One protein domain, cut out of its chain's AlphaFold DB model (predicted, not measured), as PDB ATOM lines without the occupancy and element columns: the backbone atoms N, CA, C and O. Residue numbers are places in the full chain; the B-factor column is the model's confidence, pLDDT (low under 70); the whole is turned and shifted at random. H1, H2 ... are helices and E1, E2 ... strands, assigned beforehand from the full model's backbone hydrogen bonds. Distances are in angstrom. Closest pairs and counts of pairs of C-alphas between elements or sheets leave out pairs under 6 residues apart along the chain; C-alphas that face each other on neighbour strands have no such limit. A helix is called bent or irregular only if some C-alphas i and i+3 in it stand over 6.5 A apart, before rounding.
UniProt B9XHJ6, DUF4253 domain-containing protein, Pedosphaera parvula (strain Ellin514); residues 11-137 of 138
ATOM      1  N   ALA A  11      79.957 103.416 109.370       96.88
ATOM      2  CA  ALA A  11      79.204 102.221 109.769       96.88
ATOM      3  C   ALA A  11      77.785 102.193 109.171       96.88
ATOM      4  O   ALA A  11      77.387 101.177 108.613       96.88
ATOM      5  N   LEU A  12      77.077 103.331 109.191       97.44
ATOM      6  CA  LEU A  12      75.726 103.457 108.628       97.44
ATOM      7  C   LEU A  12      75.671 103.087 107.137       97.44
ATOM      8  O   LEU A  12      74.770 102.370 106.719       97.44
ATOM      9  N   ILE A  13      76.656 103.529 106.350       97.81
ATOM     10  CA  ILE A  13      76.734 103.265 104.904       97.81
ATOM     11  C   ILE A  13      76.984 101.772 104.652       97.81
ATOM     12  O   ILE A  13      76.369 101.167 103.775       97.81
ATOM     13  N   ARG A  14      77.857 101.147 105.456       97.62
ATOM     14  CA  ARG A  14      78.149  99.705 105.354       97.62
ATOM     15  C   ARG A  14      76.961  98.843 105.746       97.62
ATOM     16  O   ARG A  14      76.685  97.852 105.079       97.62
ATOM     17  N   GLU A  15      76.284  99.210 106.829       96.88
ATOM     18  CA  GLU A  15      75.110  98.502 107.340       96.88
ATOM     19  C   GLU A  15      73.931  98.592 106.365       96.88
ATOM     20  O   GLU A  15      73.253  97.590 106.146       96.88
ATOM     21  N   ALA A  16      73.723  99.757 105.745       97.31
ATOM     22  CA  ALA A  16      72.692  99.966 104.729       97.31
ATOM     23  C   ALA A  16      73.050  99.371 103.356       97.31
ATOM     24  O   ALA A  16      72.176  99.254 102.500       97.31
ATOM     25  N   GLN A  17      74.319  98.993 103.150       97.50
ATOM     26  CA  GLN A  17      74.861  98.578 101.854       97.50
ATOM     27  C   GLN A  17      74.582  99.618 100.760       97.50
ATOM     28  O   GLN A  17      74.207  99.270  99.636       97.50
ATOM     29  N   THR A  18      74.741 100.901 101.107       97.44
ATOM     30  CA  THR A  18      74.415 102.001 100.200       97.44
ATOM     31  C   THR A  18      75.213 101.884  98.907       97.44
ATOM     32  O   THR A  18      76.407 101.573  98.945       97.44
ATOM     33  N   ASN A  19      74.570 102.117  97.771       96.06
ATOM     34  CA  ASN A  19      75.188 102.093  96.450       96.06
ATOM     35  C   ASN A  19      74.492 103.093  95.518       96.06
ATOM     36  O   ASN A  19      73.344 103.457  95.738       96.06
ATOM     37  N   GLY A  20      75.202 103.506  94.472       93.88
ATOM     38  CA  GLY A  20      74.663 104.258  93.346       93.88
ATOM     39  C   GLY A  20      74.794 103.427  92.083       93.88
ATOM     40  O   GLY A  20      75.647 103.702  91.241       93.88
ATOM     41  N   ALA A  21      73.999 102.357  91.980       92.12
ATOM     42  CA  ALA A  21      74.107 101.375  90.899       92.12
ATOM     43  C   ALA A  21      73.970 101.997  89.498       92.12
ATOM     44  O   ALA A  21      74.629 101.537  88.569       92.12
ATOM     45  N   ASN A  22      73.176 103.064  89.356       93.62
ATOM     46  CA  ASN A  22      73.014 103.803  88.100       93.62
ATOM     47  C   ASN A  22      74.296 104.527  87.646       93.62
ATOM     48  O   ASN A  22      74.436 104.859  86.472       93.62
ATOM     49  N   PHE A  23      75.245 104.718  88.566       93.00
ATOM     50  CA  PHE A  23      76.509 105.424  88.360       93.00
ATOM     51  C   PHE A  23      77.732 104.519  88.608       93.00
ATOM     52  O   PHE A  23      78.839 105.019  88.796       93.00
ATOM     53  N   ASP A  24      77.547 103.190  88.630       94.44
ATOM     54  CA  ASP A  24      78.594 102.193  88.918       94.44
ATOM     55  C   ASP A  24      79.321 102.422  90.267       94.44
ATOM     56  O   ASP A  24      80.492 102.069  90.441       94.44
ATOM     57  N   LEU A  25      78.625 103.006  91.249       96.38
ATOM     58  CA  LEU A  25      79.158 103.264  92.586       96.38
ATOM     59  C   LEU A  25      78.732 102.165  93.559       96.38
ATOM     60  O   LEU A  25      77.563 102.060  93.927       96.38
ATOM     61  N   ASP A  26      79.691 101.372  94.029       97.38
ATOM     62  CA  ASP A  26      79.474 100.468  95.158       97.38
ATOM     63  C   ASP A  26      79.706 101.166  96.515       97.38
ATOM     64  O   ASP A  26      80.175 102.307  96.607       97.38
ATOM     65  N   THR A  27      79.366 100.465  97.598       98.00
ATOM     66  CA  THR A  27      79.512 100.959  98.975       98.00
ATOM     67  C   THR A  27      80.944 101.404  99.295       98.00
ATOM     68  O   THR A  27      81.143 102.396 100.001       98.00
ATOM     69  N   ASP A  28      81.955 100.701  98.783       98.00
ATOM     70  CA  ASP A  28      83.355 101.019  99.062       98.00
ATOM     71  C   ASP A  28      83.833 102.231  98.255       98.00
ATOM     72  O   ASP A  28      84.581 103.051  98.791       98.00
ATOM     73  N   ALA A  29      83.361 102.405  97.019       97.88
ATOM     74  CA  ALA A  29      83.604 103.591  96.205       97.88
ATOM     75  C   ALA A  29      83.018 104.849  96.863       97.88
ATOM     76  O   ALA A  29      83.710 105.870  96.960       97.88
ATOM     77  N   ILE A  30      81.792 104.758  97.393       98.06
ATOM     78  CA  ILE A  30      81.162 105.859  98.135       98.06
ATOM     79  C   ILE A  30      82.011 106.231  99.350       98.06
ATOM     80  O   ILE A  30      82.364 107.395  99.551       98.06
ATOM     81  N   ILE A  31      82.409 105.240 100.145       98.25
ATOM     82  CA  ILE A  31      83.198 105.484 101.354       98.25
ATOM     83  C   ILE A  31      84.596 106.010 101.022       98.25
ATOM     84  O   ILE A  31      85.099 106.897 101.716       98.25
ATOM     85  N   ALA A  32      85.222 105.521  99.953       98.12
ATOM     86  CA  ALA A  32      86.507 106.022  99.489       98.12
ATOM     87  C   ALA A  32      86.422 107.505  99.109       98.12
ATOM     88  O   ALA A  32      87.325 108.269  99.456       98.12
ATOM     89  N   ARG A  33      85.335 107.931  98.452       97.94
ATOM     90  CA  ARG A  33      85.116 109.341  98.118       97.94
ATOM     91  C   ARG A  33      84.886 110.196  99.364       97.94
ATOM     92  O   ARG A  33      85.584 111.189  99.551       97.94
ATOM     93  N   LEU A  34      83.996 109.779 100.265       97.75
ATOM     94  CA  LEU A  34      83.751 110.508 101.516       97.75
ATOM     95  C   LEU A  34      85.023 110.614 102.375       97.75
ATOM     96  O   LEU A  34      85.291 111.650 102.980       97.75
ATOM     97  N   THR A  35      85.864 109.581 102.383       97.44
ATOM     98  CA  THR A  35      87.169 109.619 103.062       97.44
ATOM     99  C   THR A  35      88.088 110.694 102.468       97.44
ATOM    100  O   THR A  35      88.804 111.364 103.209       97.44
ATOM    101  N   GLN A  36      88.060 110.916 101.149       97.31
ATOM    102  CA  GLN A  36      88.832 111.997 100.522       97.31
ATOM    103  C   GLN A  36      88.332 113.374 100.971       97.31
ATOM    104  O   GLN A  36      89.146 114.246 101.286       97.31
ATOM    105  N   TRP A  37      87.016 113.558 101.100       97.50
ATOM    106  CA  TRP A  37      86.437 114.811 101.590       97.50
ATOM    107  C   TRP A  37      86.841 115.138 103.030       97.50
ATOM    108  O   TRP A  37      86.976 116.313 103.359       97.50
ATOM    109  N   GLN A  38      87.148 114.140 103.868       95.19
ATOM    110  CA  GLN A  38      87.661 114.383 105.226       95.19
ATOM    111  C   GLN A  38      89.001 115.146 105.251       95.19
ATOM    112  O   GLN A  38      89.378 115.701 106.281       95.19
ATOM    113  N   SER A  39      89.733 115.202 104.131       95.25
ATOM    114  CA  SER A  39      90.927 116.052 103.998       95.25
ATOM    115  C   SER A  39      90.607 117.527 103.709       95.25
ATOM    116  O   SER A  39      91.454 118.395 103.929       95.25
ATOM    117  N   LEU A  40      89.392 117.813 103.233       96.19
ATOM    118  CA  LEU A  40      88.921 119.138 102.822       96.19
ATOM    119  C   LEU A  40      88.036 119.791 103.889       96.19
ATOM    120  O   LEU A  40      88.050 121.014 104.040       96.19
ATOM    121  N   CYS A  41      87.267 118.982 104.614       96.31
ATOM    122  CA  CYS A  41      86.281 119.412 105.594       96.31
ATOM    123  C   CYS A  41      86.068 118.359 106.690       96.31
ATOM    124  O   CYS A  41      86.580 117.244 106.624       96.31
ATOM    125  N   SER A  42      85.298 118.714 107.717       96.88
ATOM    126  CA  SER A  42      84.853 117.786 108.759       96.88
ATOM    127  C   SER A  42      83.340 117.641 108.713       96.88
ATOM    128  O   SER A  42      82.624 118.643 108.723       96.88
ATOM    129  N   PHE A  43      82.856 116.405 108.707       97.50
ATOM    130  CA  PHE A  43      81.436 116.080 108.646       97.50
ATOM    131  C   PHE A  43      81.157 114.733 109.320       97.50
ATOM    132  O   PHE A  43      82.076 113.967 109.626       97.50
ATOM    133  N   ARG A  44      79.873 114.433 109.507       97.44
ATOM    134  CA  ARG A  44      79.365 113.152 110.008       97.44
ATOM    135  C   ARG A  44      78.282 112.608 109.085       97.44
ATOM    136  O   ARG A  44      77.468 113.374 108.577       97.44
ATOM    137  N   VAL A  45      78.244 111.289 108.913       97.62
ATOM    138  CA  VAL A  45      77.086 110.611 108.315       97.62
ATOM    139  C   VAL A  45      75.996 110.540 109.380       97.62
ATOM    140  O   VAL A  45      76.227 109.990 110.457       97.62
ATOM    141  N   VAL A  46      74.828 111.118 109.104       97.62
ATOM    142  CA  VAL A  46      73.697 111.153 110.053       97.62
ATOM    143  C   VAL A  46      72.600 110.153 109.694       97.62
ATOM    144  O   VAL A  46      71.854 109.723 110.573       97.62
ATOM    145  N   ARG A  47      72.526 109.749 108.423       97.50
ATOM    146  CA  ARG A  47      71.608 108.725 107.913       97.50
ATOM    147  C   ARG A  47      72.214 108.069 106.674       97.50
ATOM    148  O   ARG A  47      72.903 108.733 105.905       97.50
ATOM    149  N   ALA A  48      71.938 106.785 106.482       97.94
ATOM    150  CA  ALA A  48      72.217 106.075 105.242       97.94
ATOM    151  C   ALA A  48      71.099 105.059 104.978       97.94
ATOM    152  O   ALA A  48      70.591 104.436 105.913       97.94
ATOM    153  N   GLU A  49      70.724 104.922 103.713       97.19
ATOM    154  CA  GLU A  49      69.770 103.949 103.179       97.19
ATOM    155  C   GLU A  49      70.400 103.237 101.980       97.19
ATOM    156  O   GLU A  49      71.596 103.380 101.736       97.19
ATOM    157  N   TYR A  50      69.637 102.417 101.262       95.19
ATOM    158  CA  TYR A  50      70.184 101.588 100.185       95.19
ATOM    159  C   TYR A  50      70.739 102.407  99.005       95.19
ATOM    160  O   TYR A  50      71.718 102.000  98.386       95.19
ATOM    161  N   ASP A  51      70.156 103.569  98.733       93.75
ATOM    162  CA  ASP A  51      70.483 104.467  97.615       93.75
ATOM    163  C   ASP A  51      70.870 105.883  98.072       93.75
ATOM    164  O   ASP A  51      71.279 106.707  97.261       93.75
ATOM    165  N   THR A  52      70.769 106.167  99.375       97.31
ATOM    166  CA  THR A  52      70.827 107.531  99.905       97.31
ATOM    167  C   THR A  52      71.813 107.653 101.067       97.31
ATOM    168  O   THR A  52      71.816 106.826 101.980       97.31
ATOM    169  N   VAL A  53      72.608 108.726 101.106       98.25
ATOM    170  CA  VAL A  53      73.467 109.088 102.250       98.25
ATOM    171  C   VAL A  53      73.222 110.535 102.658       98.25
ATOM    172  O   VAL A  53      73.386 111.443 101.857       98.25
ATOM    173  N   GLU A  54      72.910 110.783 103.927       98.38
ATOM    174  CA  GLU A  54      72.836 112.141 104.472       98.38
ATOM    175  C   GLU A  54      74.071 112.443 105.325       98.38
ATOM    176  O   GLU A  54      74.368 111.730 106.293       98.38
ATOM    177  N   ILE A  55      74.767 113.529 104.985       97.94
ATOM    178  CA  ILE A  55      75.914 114.034 105.744       97.94
ATOM    179  C   ILE A  55      75.651 115.442 106.273       97.94
ATOM    180  O   ILE A  55      75.025 116.271 105.614       97.94
ATOM    181  N   GLU A  56      76.178 115.718 107.461       98.38
ATOM    182  CA  GLU A  56      76.121 117.027 108.108       98.38
ATOM    183  C   GLU A  56      77.541 117.546 108.358       98.38
ATOM    184  O   GLU A  56      78.375 116.852 108.949       98.38
ATOM    185  N   PHE A  57      77.821 118.763 107.897       97.94
ATOM    186  CA  PHE A  57      79.131 119.401 107.945       97.94
ATOM    187  C   PHE A  57      79.330 120.180 109.248       97.94
ATOM    188  O   PHE A  57      78.599 121.117 109.568       97.94
ATOM    189  N   ASP A  58      80.408 119.868 109.961       96.62
ATOM    190  CA  ASP A  58      80.898 120.687 111.073       96.62
ATOM    191  C   ASP A  58      81.736 121.866 110.552       96.62
ATOM    192  O   ASP A  58      81.653 122.990 111.060       96.62
ATOM    193  N   THR A  59      82.516 121.626 109.494       97.44
ATOM    194  CA  THR A  59      83.252 122.649 108.743       97.44
ATOM    195  C   THR A  59      83.042 122.433 107.251       97.44
ATOM    196  O   THR A  59      82.874 121.301 106.815       97.44
ATOM    197  N   LEU A  60      83.038 123.513 106.469       96.88
ATOM    198  CA  LEU A  60      82.968 123.449 105.009       96.88
ATOM    199  C   LEU A  60      84.370 123.616 104.407       96.88
ATOM    200  O   LEU A  60      85.219 124.258 105.039       96.88
ATOM    201  N   PRO A  61      84.626 123.087 103.195       96.31
ATOM    202  CA  PRO A  61      85.861 123.364 102.471       96.31
ATOM    203  C   PRO A  61      86.066 124.863 102.241       96.31
ATOM    204  O   PRO A  61      85.111 125.635 102.166       96.31
ATOM    205  N   LYS A  62      87.332 125.280 102.113       95.69
ATOM    206  CA  LYS A  62      87.678 126.687 101.836       95.69
ATOM    207  C   LYS A  62      87.210 127.148 100.459       95.69
ATOM    208  O   LYS A  62      86.825 128.301 100.318       95.69
ATOM    209  N   ASP A  63      87.317 126.268  99.469       97.31
ATOM    210  CA  ASP A  63      86.893 126.521  98.095       97.31
ATOM    211  C   ASP A  63      85.528 125.862  97.880       97.31
ATOM    212  O   ASP A  63      85.425 124.666  97.597       97.31
ATOM    213  N   GLN A  64      84.475 126.636  98.136       96.25
ATOM    214  CA  GLN A  64      83.090 126.165  98.080       96.25
ATOM    215  C   GLN A  64      82.618 125.991  96.637       96.25
ATOM    216  O   GLN A  64      81.859 125.069  96.357       96.25
ATOM    217  N   ASP A  65      83.134 126.799  95.709       96.56
ATOM    218  CA  ASP A  65      82.852 126.654  94.283       96.56
ATOM    219  C   ASP A  65      83.455 125.355  93.726       96.56
ATOM    220  O   ASP A  65      82.812 124.655  92.942       96.56
ATOM    221  N   ALA A  66      84.683 124.999  94.117       97.25
ATOM    222  CA  ALA A  66      85.266 123.708  93.754       97.25
ATOM    223  C   ALA A  66      84.498 122.547  94.397       97.25
ATOM    224  O   ALA A  66      84.258 121.532  93.747       97.25
ATOM    225  N   PHE A  67      84.073 122.700  95.654       97.94
ATOM    226  CA  PHE A  67      83.342 121.646  96.349       97.94
ATOM    227  C   PHE A  67      81.933 121.415  95.791       97.94
ATOM    228  O   PHE A  67      81.511 120.272  95.692       97.94
ATOM    229  N   ALA A  68      81.216 122.461  95.373       97.94
ATOM    230  CA  ALA A  68      79.910 122.308  94.731       97.94
ATOM    231  C   ALA A  68      80.005 121.533  93.406       97.94
ATOM    232  O   ALA A  68      79.159 120.688  93.124       97.94
ATOM    233  N   ARG A  69      81.072 121.757  92.628       98.00
ATOM    234  CA  ARG A  69      81.353 120.966  91.418       98.00
ATOM    235  C   ARG A  69      81.698 119.520  91.749       98.00
ATOM    236  O   ARG A  69      81.173 118.623  91.112       98.00
ATOM    237  N   GLU A  70      82.517 119.293  92.772       97.94
ATOM    238  CA  GLU A  70      82.840 117.948  93.266       97.94
ATOM    239  C   GLU A  70      81.590 117.194  93.758       97.94
ATOM    240  O   GLU A  70      81.459 115.996  93.515       97.94
ATOM    241  N   LEU A  71      80.654 117.883  94.423       98.06
ATOM    242  CA  LEU A  71      79.362 117.315  94.814       98.06
ATOM    243  C   LEU A  71      78.553 116.896  93.585       98.06
ATOM    244  O   LEU A  71      78.062 115.771  93.556       98.06
ATOM    245  N   TYR A  72      78.460 117.765  92.577       98.06
ATOM    246  CA  TYR A  72      77.763 117.461  91.328       98.06
ATOM    247  C   TYR A  72      78.420 116.305  90.561       98.06
ATOM    248  O   TYR A  72      77.741 115.366  90.171       98.06
ATOM    249  N   GLU A  73      79.745 116.303  90.403       97.25
ATOM    250  CA  GLU A  73      80.472 115.223  89.720       97.25
ATOM    251  C   GLU A  73      80.306 113.870  90.421       97.25
ATOM    252  O   GLU A  73      80.268 112.826  89.769       97.25
ATOM    253  N   PHE A  74      80.232 113.871  91.754       97.62
ATOM    254  CA  PHE A  74      80.051 112.645  92.520       97.62
ATOM    255  C   PHE A  74      78.592 112.186  92.577       97.62
ATOM    256  O   PHE A  74      78.345 110.983  92.623       97.62
ATOM    257  N   CYS A  75      77.640 113.116  92.593       97.94
ATOM    258  CA  CYS A  75      76.211 112.871  92.754       97.94
ATOM    259  C   CYS A  75      75.419 113.835  91.848       97.94
ATOM    260  O   CYS A  75      74.902 114.844  92.342       97.94
ATOM    261  N   PRO A  76      75.330 113.557  90.529       97.06
ATOM    262  CA  PRO A  76      74.724 114.480  89.565       97.06
ATOM    263  C   PRO A  76      73.268 114.829  89.877       97.06
ATOM    264  O   PRO A  76      72.849 115.969  89.674       97.06
ATOM    265  N   ASP A  77      72.528 113.898  90.480       97.25
ATOM    266  CA  ASP A  77      71.115 114.084  90.821       97.25
ATOM    267  C   ASP A  77      70.849 115.216  91.818       97.25
ATOM    268  O   ASP A  77      69.745 115.761  91.831       97.25
ATOM    269  N   LEU A  78      71.859 115.654  92.585       97.25
ATOM    270  CA  LEU A  78      71.771 116.872  93.404       97.25
ATOM    271  C   LEU A  78      71.364 118.102  92.580       97.25
ATOM    272  O   LEU A  78      70.749 119.042  93.095       97.25
ATOM    273  N   VAL A  79      71.741 118.111  91.302       97.25
ATOM    274  CA  VAL A  79      71.409 119.164  90.349       97.25
ATOM    275  C   VAL A  79      70.379 118.650  89.358       97.25
ATOM    276  O   VAL A  79      69.294 119.220  89.306       97.25
ATOM    277  N   ASP A  80      70.665 117.561  88.648       95.75
ATOM    278  CA  ASP A  80      69.855 117.096  87.514       95.75
ATOM    279  C   ASP A  80      68.413 116.731  87.919       95.75
ATOM    280  O   ASP A  80      67.486 116.917  87.132       95.75
ATOM    281  N   GLN A  81      68.212 116.261  89.156       94.06
ATOM    282  CA  GLN A  81      66.895 115.953  89.735       94.06
ATOM    283  C   GLN A  81      66.554 116.834  90.950       94.06
ATOM    284  O   GLN A  81      65.525 116.644  91.602       94.06
ATOM    285  N   GLY A  82      67.428 117.784  91.278       94.56
ATOM    286  CA  GLY A  82      67.330 118.632  92.456       94.56
ATOM    287  C   GLY A  82      67.329 120.104  92.076       94.56
ATOM    288  O   GLY A  82      66.355 120.648  91.557       94.56
ATOM    289  N   THR A  83      68.435 120.775  92.374       96.00
ATOM    290  CA  THR A  83      68.566 122.236  92.254       96.00
ATOM    291  C   THR A  83      68.485 122.763  90.818       96.00
ATOM    292  O   THR A  83      68.084 123.907  90.613       96.00
ATOM    293  N   GLY A  84      68.800 121.934  89.822       95.00
ATOM    294  CA  GLY A  84      68.660 122.233  88.396       95.00
ATOM    295  C   GLY A  84      67.221 122.181  87.879       95.00
ATOM    296  O   GLY A  84      67.006 122.486  86.714       95.00
ATOM    297  N   CYS A  85      66.242 121.831  88.720       94.19
ATOM    298  CA  CYS A  85      64.811 121.947  88.412       94.19
ATOM    299  C   CYS A  85      64.172 123.202  89.038       94.19
ATOM    300  O   CYS A  85      62.946 123.341  89.070       94.19
ATOM    301  N   MET A  86      64.974 124.099  89.629       94.75
ATOM    302  CA  MET A  86      64.442 125.253  90.358       94.75
ATOM    303  C   MET A  86      63.705 126.226  89.431       94.75
ATOM    304  O   MET A  86      62.696 126.789  89.849       94.75
ATOM    305  N   ALA A  87      64.160 126.415  88.188       93.00
ATOM    306  CA  ALA A  87      63.487 127.306  87.243       93.00
ATOM    307  C   ALA A  87      62.043 126.847  86.969       93.00
ATOM    308  O   ALA A  87      61.104 127.632  87.105       93.00
ATOM    309  N   GLU A  88      61.857 125.558  86.682       93.00
ATOM    310  CA  GLU A  88      60.551 124.950  86.421       93.00
ATOM    311  C   GLU A  88      59.647 124.991  87.663       93.00
ATOM    312  O   GLU A  88      58.445 125.247  87.565       93.00
ATOM    313  N   LEU A  89      60.216 124.772  88.855       92.88
ATOM    314  CA  LEU A  89      59.476 124.867  90.116       92.88
ATOM    315  C   LEU A  89      58.953 126.286  90.380       92.88
ATOM    316  O   LEU A  89      57.840 126.444  90.888       92.88
ATOM    317  N   LEU A  90      59.739 127.315  90.051       93.25
ATOM    318  CA  LEU A  90      59.341 128.713  90.221       93.25
ATOM    319  C   LEU A  90      58.232 129.112  89.246       93.25
ATOM    320  O   LEU A  90      57.270 129.753  89.670       93.25
ATOM    321  N   GLU A  91      58.331 128.685  87.985       93.88
ATOM    322  CA  GLU A  91      57.285 128.900  86.980       93.88
ATOM    323  C   GLU A  91      55.958 128.273  87.434       93.88
ATOM    324  O   GLU A  91      54.932 128.952  87.506       93.88
ATOM    325  N   LEU A  92      55.982 127.010  87.872       93.94
ATOM    326  CA  LEU A  92      54.780 126.321  88.350       93.94
ATOM    327  C   LEU A  92      54.159 126.997  89.584       93.94
ATOM    328  O   LEU A  92      52.931 127.060  89.726       93.94
ATOM    329  N   ALA A  93      54.985 127.487  90.507       93.25
ATOM    330  CA  ALA A  93      54.504 128.190  91.691       93.25
ATOM    331  C   ALA A  93      53.826 129.520  91.329       93.25
ATOM    332  O   ALA A  93      52.783 129.847  91.900       93.25
ATOM    333  N   GLU A  94      54.373 130.253  90.355       93.12
ATOM    334  CA  GLU A  94      53.761 131.472  89.826       93.12
ATOM    335  C   GLU A  94      52.411 131.164  89.163       93.12
ATOM    336  O   GLU A  94      51.399 131.775  89.519       93.12
ATOM    337  N   GLU A  95      52.362 130.162  88.279       95.75
ATOM    338  CA  GLU A  95      51.134 129.748  87.589       95.75
ATOM    339  C   GLU A  95      50.030 129.288  88.553       95.75
ATOM    340  O   GLU A  95      48.845 129.577  88.357       95.75
ATOM    341  N   SER A  96      50.406 128.574  89.613       94.31
ATOM    342  CA  SER A  96      49.478 128.049  90.619       94.31
ATOM    343  C   SER A  96      49.139 129.046  91.733       94.31
ATOM    344  O   SER A  96      48.269 128.768  92.567       94.31
ATOM    345  N   GLY A  97      49.797 130.211  91.763       94.06
ATOM    346  CA  GLY A  97      49.657 131.209  92.823       94.06
ATOM    347  C   GLY A  97      50.143 130.718  94.191       94.06
ATOM    348  O   GLY A  97      49.698 131.228  95.226       94.06
ATOM    349  N   GLN A  98      51.013 129.707  94.218       91.94
ATOM    350  CA  GLN A  98      51.605 129.195  95.446       91.94
ATOM    351  C   GLN A  98      52.769 130.095  95.882       91.94
ATOM    352  O   GLN A  98      53.646 130.417  95.083       91.94
ATOM    353  N   PRO A  99      52.821 130.515  97.158       91.06
ATOM    354  CA  PRO A  99      53.931 131.323  97.637       91.06
ATOM    355  C   PRO A  99      55.211 130.485  97.731       91.06
ATOM    356  O   PRO A  99      55.210 129.400  98.312       91.06
ATOM    357  N   ILE A 100      56.321 131.036  97.242       91.75
ATOM    358  CA  ILE A 100      57.655 130.471  97.468       91.75
ATOM    359  C   ILE A 100      58.051 130.675  98.930       91.75
ATOM    360  O   ILE A 100      57.913 131.778  99.468       91.75
ATOM    361  N   ALA A 101      58.562 129.625  99.576       91.12
ATOM    362  CA  ALA A 101      59.026 129.703 100.957       91.12
ATOM    363  C   ALA A 101      60.178 130.724 101.107       91.12
ATOM    364  O   ALA A 101      61.023 130.814 100.215       91.12
ATOM    365  N   PRO A 102      60.275 131.468 102.228       91.44
ATOM    366  CA  PRO A 102      61.317 132.487 102.414       91.44
ATOM    367  C   PRO A 102      62.749 131.952 102.281       91.44
ATOM    368  O   PRO A 102      63.613 132.630 101.732       91.44
ATOM    369  N   GLU A 103      62.992 130.724 102.742       88.81
ATOM    370  CA  GLU A 103      64.298 130.068 102.617       88.81
ATOM    371  C   GLU A 103      64.666 129.844 101.141       88.81
ATOM    372  O   GLU A 103      65.773 130.175 100.723       88.81
ATOM    373  N   THR A 104      63.714 129.384 100.325       90.69
ATOM    374  CA  THR A 104      63.904 129.214  98.878       90.69
ATOM    375  C   THR A 104      64.141 130.554  98.186       90.69
ATOM    376  O   THR A 104      65.059 130.651  97.380       90.69
ATOM    377  N   GLN A 105      63.393 131.609  98.542       92.50
ATOM    378  CA  GLN A 105      63.608 132.959  97.990       92.50
ATOM    379  C   GLN A 105      65.038 133.452  98.231       92.50
ATOM    380  O   GLN A 105      65.656 134.028  97.341       92.50
ATOM    381  N   LYS A 106      65.581 133.190  99.423       92.31
ATOM    382  CA  LYS A 106      66.948 133.571  99.781       92.31
ATOM    383  C   LYS A 106      68.003 132.775  99.007       92.31
ATOM    384  O   LYS A 106      69.054 133.319  98.687       92.31
ATOM    385  N   LEU A 107      67.752 131.498  98.718       92.81
ATOM    386  CA  LEU A 107      68.664 130.676  97.914       92.81
ATOM    387  C   LEU A 107      68.758 131.190  96.476       92.81
ATOM    388  O   LEU A 107      69.860 131.303  95.941       92.81
ATOM    389  N   ILE A 108      67.623 131.564  95.886       94.50
ATOM    390  CA  ILE A 108      67.535 131.984  94.480       94.50
ATOM    391  C   ILE A 108      67.785 133.482  94.260       94.50
ATOM    392  O   ILE A 108      67.837 133.938  93.120       94.50
ATOM    393  N   GLU A 109      67.927 134.273  95.327       94.00
ATOM    394  CA  GLU A 109      68.117 135.719  95.222       94.00
ATOM    395  C   GLU A 109      69.373 136.048  94.395       94.00
ATOM    396  O   GLU A 109      70.495 135.680  94.751       94.00
ATOM    397  N   GLY A 110      69.185 136.741  93.269       92.50
ATOM    398  CA  GLY A 110      70.276 137.128  92.373       92.50
ATOM    399  C   GLY A 110      70.931 135.968  91.615       92.50
ATOM    400  O   GLY A 110      72.031 136.155  91.100       92.50
ATOM    401  N   VAL A 111      70.302 134.790  91.567       95.50
ATOM    402  CA  VAL A 111      70.714 133.702  90.669       95.50
ATOM    403  C   VAL A 111      70.351 134.073  89.234       95.50
ATOM    404  O   VAL A 111      69.241 134.535  88.966       95.50
ATOM    405  N   ASP A 112      71.300 133.877  88.323       94.94
ATOM    406  CA  ASP A 112      71.067 133.970  86.887       94.94
ATOM    407  C   ASP A 112      70.578 132.613  86.372       94.94
ATOM    408  O   ASP A 112      71.363 131.677  86.237       94.94
ATOM    409  N   PHE A 113      69.274 132.492  86.131       94.38
ATOM    410  CA  PHE A 113      68.664 131.260  85.620       94.38
ATOM    411  C   PHE A 113      68.930 131.023  84.124       94.38
ATOM    412  O   PHE A 113      68.565 129.966  83.613       94.38
ATOM    413  N   GLU A 114      69.557 131.969  83.413       93.81
ATOM    414  CA  GLU A 114      70.025 131.752  82.038       93.81
ATOM    415  C   GLU A 114      71.407 131.064  81.992       93.81
ATOM    416  O   GLU A 114      71.805 130.570  80.934       93.81
ATOM    417  N   ASP A 115      72.139 130.998  83.115       94.38
ATOM    418  CA  ASP A 115      73.409 130.264  83.229       94.38
ATOM    419  C   ASP A 115      73.150 128.754  83.326       94.38
ATOM    420  O   ASP A 115      72.436 128.293  84.211       94.38
ATOM    421  N   GLU A 116      73.789 127.956  82.471       91.50
ATOM    422  CA  GLU A 116      73.669 126.490  82.484       91.50
ATOM    423  C   GLU A 116      74.084 125.839  83.821       91.50
ATOM    424  O   GLU A 116      73.690 124.712  84.111       91.50
ATOM    425  N   ASN A 117      74.845 126.548  84.660       94.62
ATOM    426  CA  ASN A 117      75.324 126.076  85.959       94.62
ATOM    427  C   ASN A 117      74.530 126.635  87.148       94.62
ATOM    428  O   ASN A 117      74.971 126.473  88.292       94.62
ATOM    429  N   TYR A 118      73.384 127.288  86.923       96.62
ATOM    430  CA  TYR A 118      72.606 127.900  88.006       96.62
ATOM    431  C   TYR A 118      72.271 126.893  89.125       96.62
ATOM    432  O   TYR A 118      72.288 127.245  90.304       96.62
ATOM    433  N   GLY A 119      72.028 125.623  88.777       97.25
ATOM    434  CA  GLY A 119      71.756 124.565  89.750       97.25
ATOM    435  C   GLY A 119      72.939 124.305  90.688       97.25
ATOM    436  O   GLY A 119      72.759 124.231  91.900       97.25
ATOM    437  N   ILE A 120      74.173 124.297  90.170       97.62
ATOM    438  CA  ILE A 120      75.391 124.155  90.991       97.62
ATOM    439  C   ILE A 120      75.545 125.349  91.947       97.62
ATOM    440  O   ILE A 120      75.925 125.171  93.106       97.62
ATOM    441  N   GLU A 121      75.224 126.565  91.495       97.50
ATOM    442  CA  GLU A 121      75.233 127.760  92.350       97.50
ATOM    443  C   GLU A 121      74.199 127.652  93.483       97.50
ATOM    444  O   GLU A 121      74.507 127.977  94.633       97.50
ATOM    445  N   ILE A 122      72.995 127.150  93.198       97.38
ATOM    446  CA  ILE A 122      71.966 126.922  94.222       97.38
ATOM    447  C   ILE A 122      72.410 125.825  95.198       97.38
ATOM    448  O   ILE A 122      72.342 126.044  96.408       97.38
ATOM    449  N   LEU A 123      72.942 124.699  94.707       97.81
ATOM    450  CA  LEU A 123      73.482 123.613  95.535       97.81
ATOM    451  C   LEU A 123      74.558 124.127  96.500       97.81
ATOM    452  O   LEU A 123      74.539 123.813  97.692       97.81
ATOM    453  N   LYS A 124      75.478 124.964  96.010       97.38
ATOM    454  CA  LYS A 124      76.497 125.605  96.847       97.38
ATOM    455  C   LYS A 124      75.854 126.374  98.005       97.38
ATOM    456  O   LYS A 124      76.226 126.174  99.162       97.38
ATOM    457  N   ARG A 125      74.856 127.213  97.711       96.69
ATOM    458  CA  ARG A 125      74.146 128.019  98.718       96.69
ATOM    459  C   ARG A 125      73.364 127.158  99.706       96.69
ATOM    460  O   ARG A 125      73.326 127.493 100.891       96.69
ATOM    461  N   GLU A 126      72.762 126.060  99.255       95.44
ATOM    462  CA  GLU A 126      72.079 125.103 100.132       95.44
ATOM    463  C   GLU A 126      73.048 124.492 101.144       95.44
ATOM    464  O   GLU A 126      72.768 124.482 102.346       95.44
ATOM    465  N   VAL A 127      74.228 124.066 100.689       96.31
ATOM    466  CA  VAL A 127      75.264 123.498 101.559       96.31
ATOM    467  C   VAL A 127      75.841 124.552 102.509       96.31
ATOM    468  O   VAL A 127      76.043 124.269 103.691       96.31
ATOM    469  N   GLU A 128      76.068 125.781 102.041       95.06
ATOM    470  CA  GLU A 128      76.556 126.888 102.873       95.06
ATOM    471  C   GLU A 128      75.592 127.248 104.011       95.06
ATOM    472  O   GLU A 128      76.026 127.490 105.143       95.06
ATOM    473  N   GLN A 129      74.287 127.275 103.724       92.50
ATOM    474  CA  GLN A 129      73.262 127.673 104.690       92.50
ATOM    475  C   GLN A 129      72.827 126.517 105.593       92.50
ATOM    476  O   GLN A 129      72.710 126.696 106.807       92.50
ATOM    477  N   GLY A 130      72.599 125.338 105.014       93.38
ATOM    478  CA  GLY A 130      72.087 124.164 105.717       93.38
ATOM    479  C   GLY A 130      73.168 123.325 106.390       93.38
ATOM    480  O   GLY A 130      72.856 122.575 107.313       93.38
ATOM    481  N   LYS A 131      74.430 123.440 105.944       96.06
ATOM    482  CA  LYS A 131      75.551 122.578 106.361       96.06
ATOM    483  C   LYS A 131      75.203 121.093 106.294       96.06
ATOM    484  O   LYS A 131      75.638 120.299 107.124       96.06
ATOM    485  N   LYS A 132      74.416 120.716 105.295       96.88
ATOM    486  CA  LYS A 132      73.921 119.361 105.105       96.88
ATOM    487  C   LYS A 132      73.799 119.085 103.619       96.88
ATOM    488  O   LYS A 132      73.456 119.992 102.869       96.88
ATOM    489  N   VAL A 133      74.051 117.849 103.216       97.31
ATOM    490  CA  VAL A 133      73.703 117.363 101.879       97.31
ATOM    491  C   VAL A 133      73.184 115.937 101.993       97.31
ATOM    492  O   VAL A 133      73.681 115.142 102.796       97.31
ATOM    493  N   THR A 134      72.157 115.638 101.210       97.81
ATOM    494  CA  THR A 134      71.624 114.292 101.033       97.81
ATOM    495  C   THR A 134      72.036 113.857  99.638       97.81
ATOM    496  O   THR A 134      71.692 114.537  98.690       97.81
ATOM    497  N   LEU A 135      72.824 112.797  99.520       97.88
ATOM    498  CA  LEU A 135      73.313 112.234  98.263       97.88
ATOM    499  C   LEU A 135      72.405 111.069  97.870       97.88
ATOM    500  O   LEU A 135      72.126 110.240  98.737       97.88
ATOM    501  N   TRP A 136      71.981 111.001  96.612       97.06
ATOM    502  CA  TRP A 136      71.225 109.888  96.032       97.06
ATOM    503  C   TRP A 136      71.592 109.724  94.550       97.06
ATOM    504  O   TRP A 136      72.017 110.685  93.915       97.06
ATOM    505  N   TRP A 137      71.481 108.504  94.030       95.06
ATOM    506  CA  TRP A 137      72.001 108.115  92.712       95.06
ATOM    507  C   TRP A 137      70.962 107.300  91.929       95.06
ATOM    508  O   TRP A 137      71.106 106.079  91.769       95.06
TER     509      TRP A 137
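AT A GLANCE: This is residues 11 to 137 of the 138 residues of the protein "DUF4253 domain-containing protein" of Pedosphaera parvula (strain Ellin514) (UniProt B9XHJ6). A small, twisted sheet of three strands has H1 and H2 on one side and, toward the other, a cluster of helices in which H3, H4, H5 and H6 gather round H7. H5 runs outward from H7 as an arm, with residues 91 to 97 sticking out, and the chain then folds back through H6. The printed part has 127 residues, with seven named helices and three named strands in the order H1, H2, E1, E2, H3, H4, H5, H6, H7, E3. The sheet's order is E1, E2, E3, antiparallel throughout, and the class is mixed, helices and strands. The whole is compact, with a radius of gyration of the C-alphas of 15.4 A, yet only just elongated, spanning 44 by 29 by 24 A.

IN THESE COORDINATES: H1, residues 11 to 16, begins at C-alpha 11 (79.204, 102.221, 109.769). H2 is residues 27 to 37, 15.7 A long. E1 is residues 42 to 48, 17.6 A, and E2 residues 52 to 59, 21.5 A. H3 is residues 64 to 74, 14.9 A, and H4 residues 77 to 80. H5, residues 83 to 96, is 20.0 A long, begins at C-alpha 83 (68.566, 122.236, 92.254) and is irregular: C-alphas 84 and 87 are 7.3 A apart. H6 is residues 102 to 108, and H7 residues 118 to 130, 18.1 A. E3, residues 132 to 136, is 13.4 A long and ends at C-alpha 136 (71.225, 109.888, 96.032).

HOW THE PARTS SIT: H1 is on the sheet, over E1, at a height over the sheet of 7.1 A. H1 and H2, a helical hairpin, only just touch, with 3 pairs of C-alphas within 8 A, the closest those of Arg 14 and Thr 27, 6.6 A apart. H2 only grazes the sheet, with residues 30 to 37. E1 and E2 form an antiparallel hairpin, with N 44 and O 56 within hydrogen-bond range at 2.9 A. E2 and E3 are antiparallel, with N 135 and O 53 at 2.8 A. The hub is H7, on the opposite face from H1 and over none of the strands. H3 touches H7, the closest C-alphas being those of Ala 68 and Lys 124, 5.2 A. H4 touches it at Val 79 and Gly 119, C-alphas 5.4 A apart. H5, with residues 83 to 86 alone, touches it about perpendicular, at 87 degrees, the C-alphas of Gly 84 and Gly 119 being closest at 4.1 A. H6 and H7, a helical hairpin, touch at a steep tilt of 43 degrees, opposite ways, closest at the C-alphas of Leu 107 and Arg 125, 6.1 A. Every O i to N i+4 pair is within hydrogen-bond range in H1, H2, H3, H6 and H7, and 8 of 10 are in H5; H4 is too short for such a pair.

THE WHOLE: The two C-alphas farthest apart, those of Asp 28 and Gly 97, are 45.7 A apart. The printed part has no cut and no long link. The mean pLDDT of the printed part is 95.8, and no printed residue is under 70.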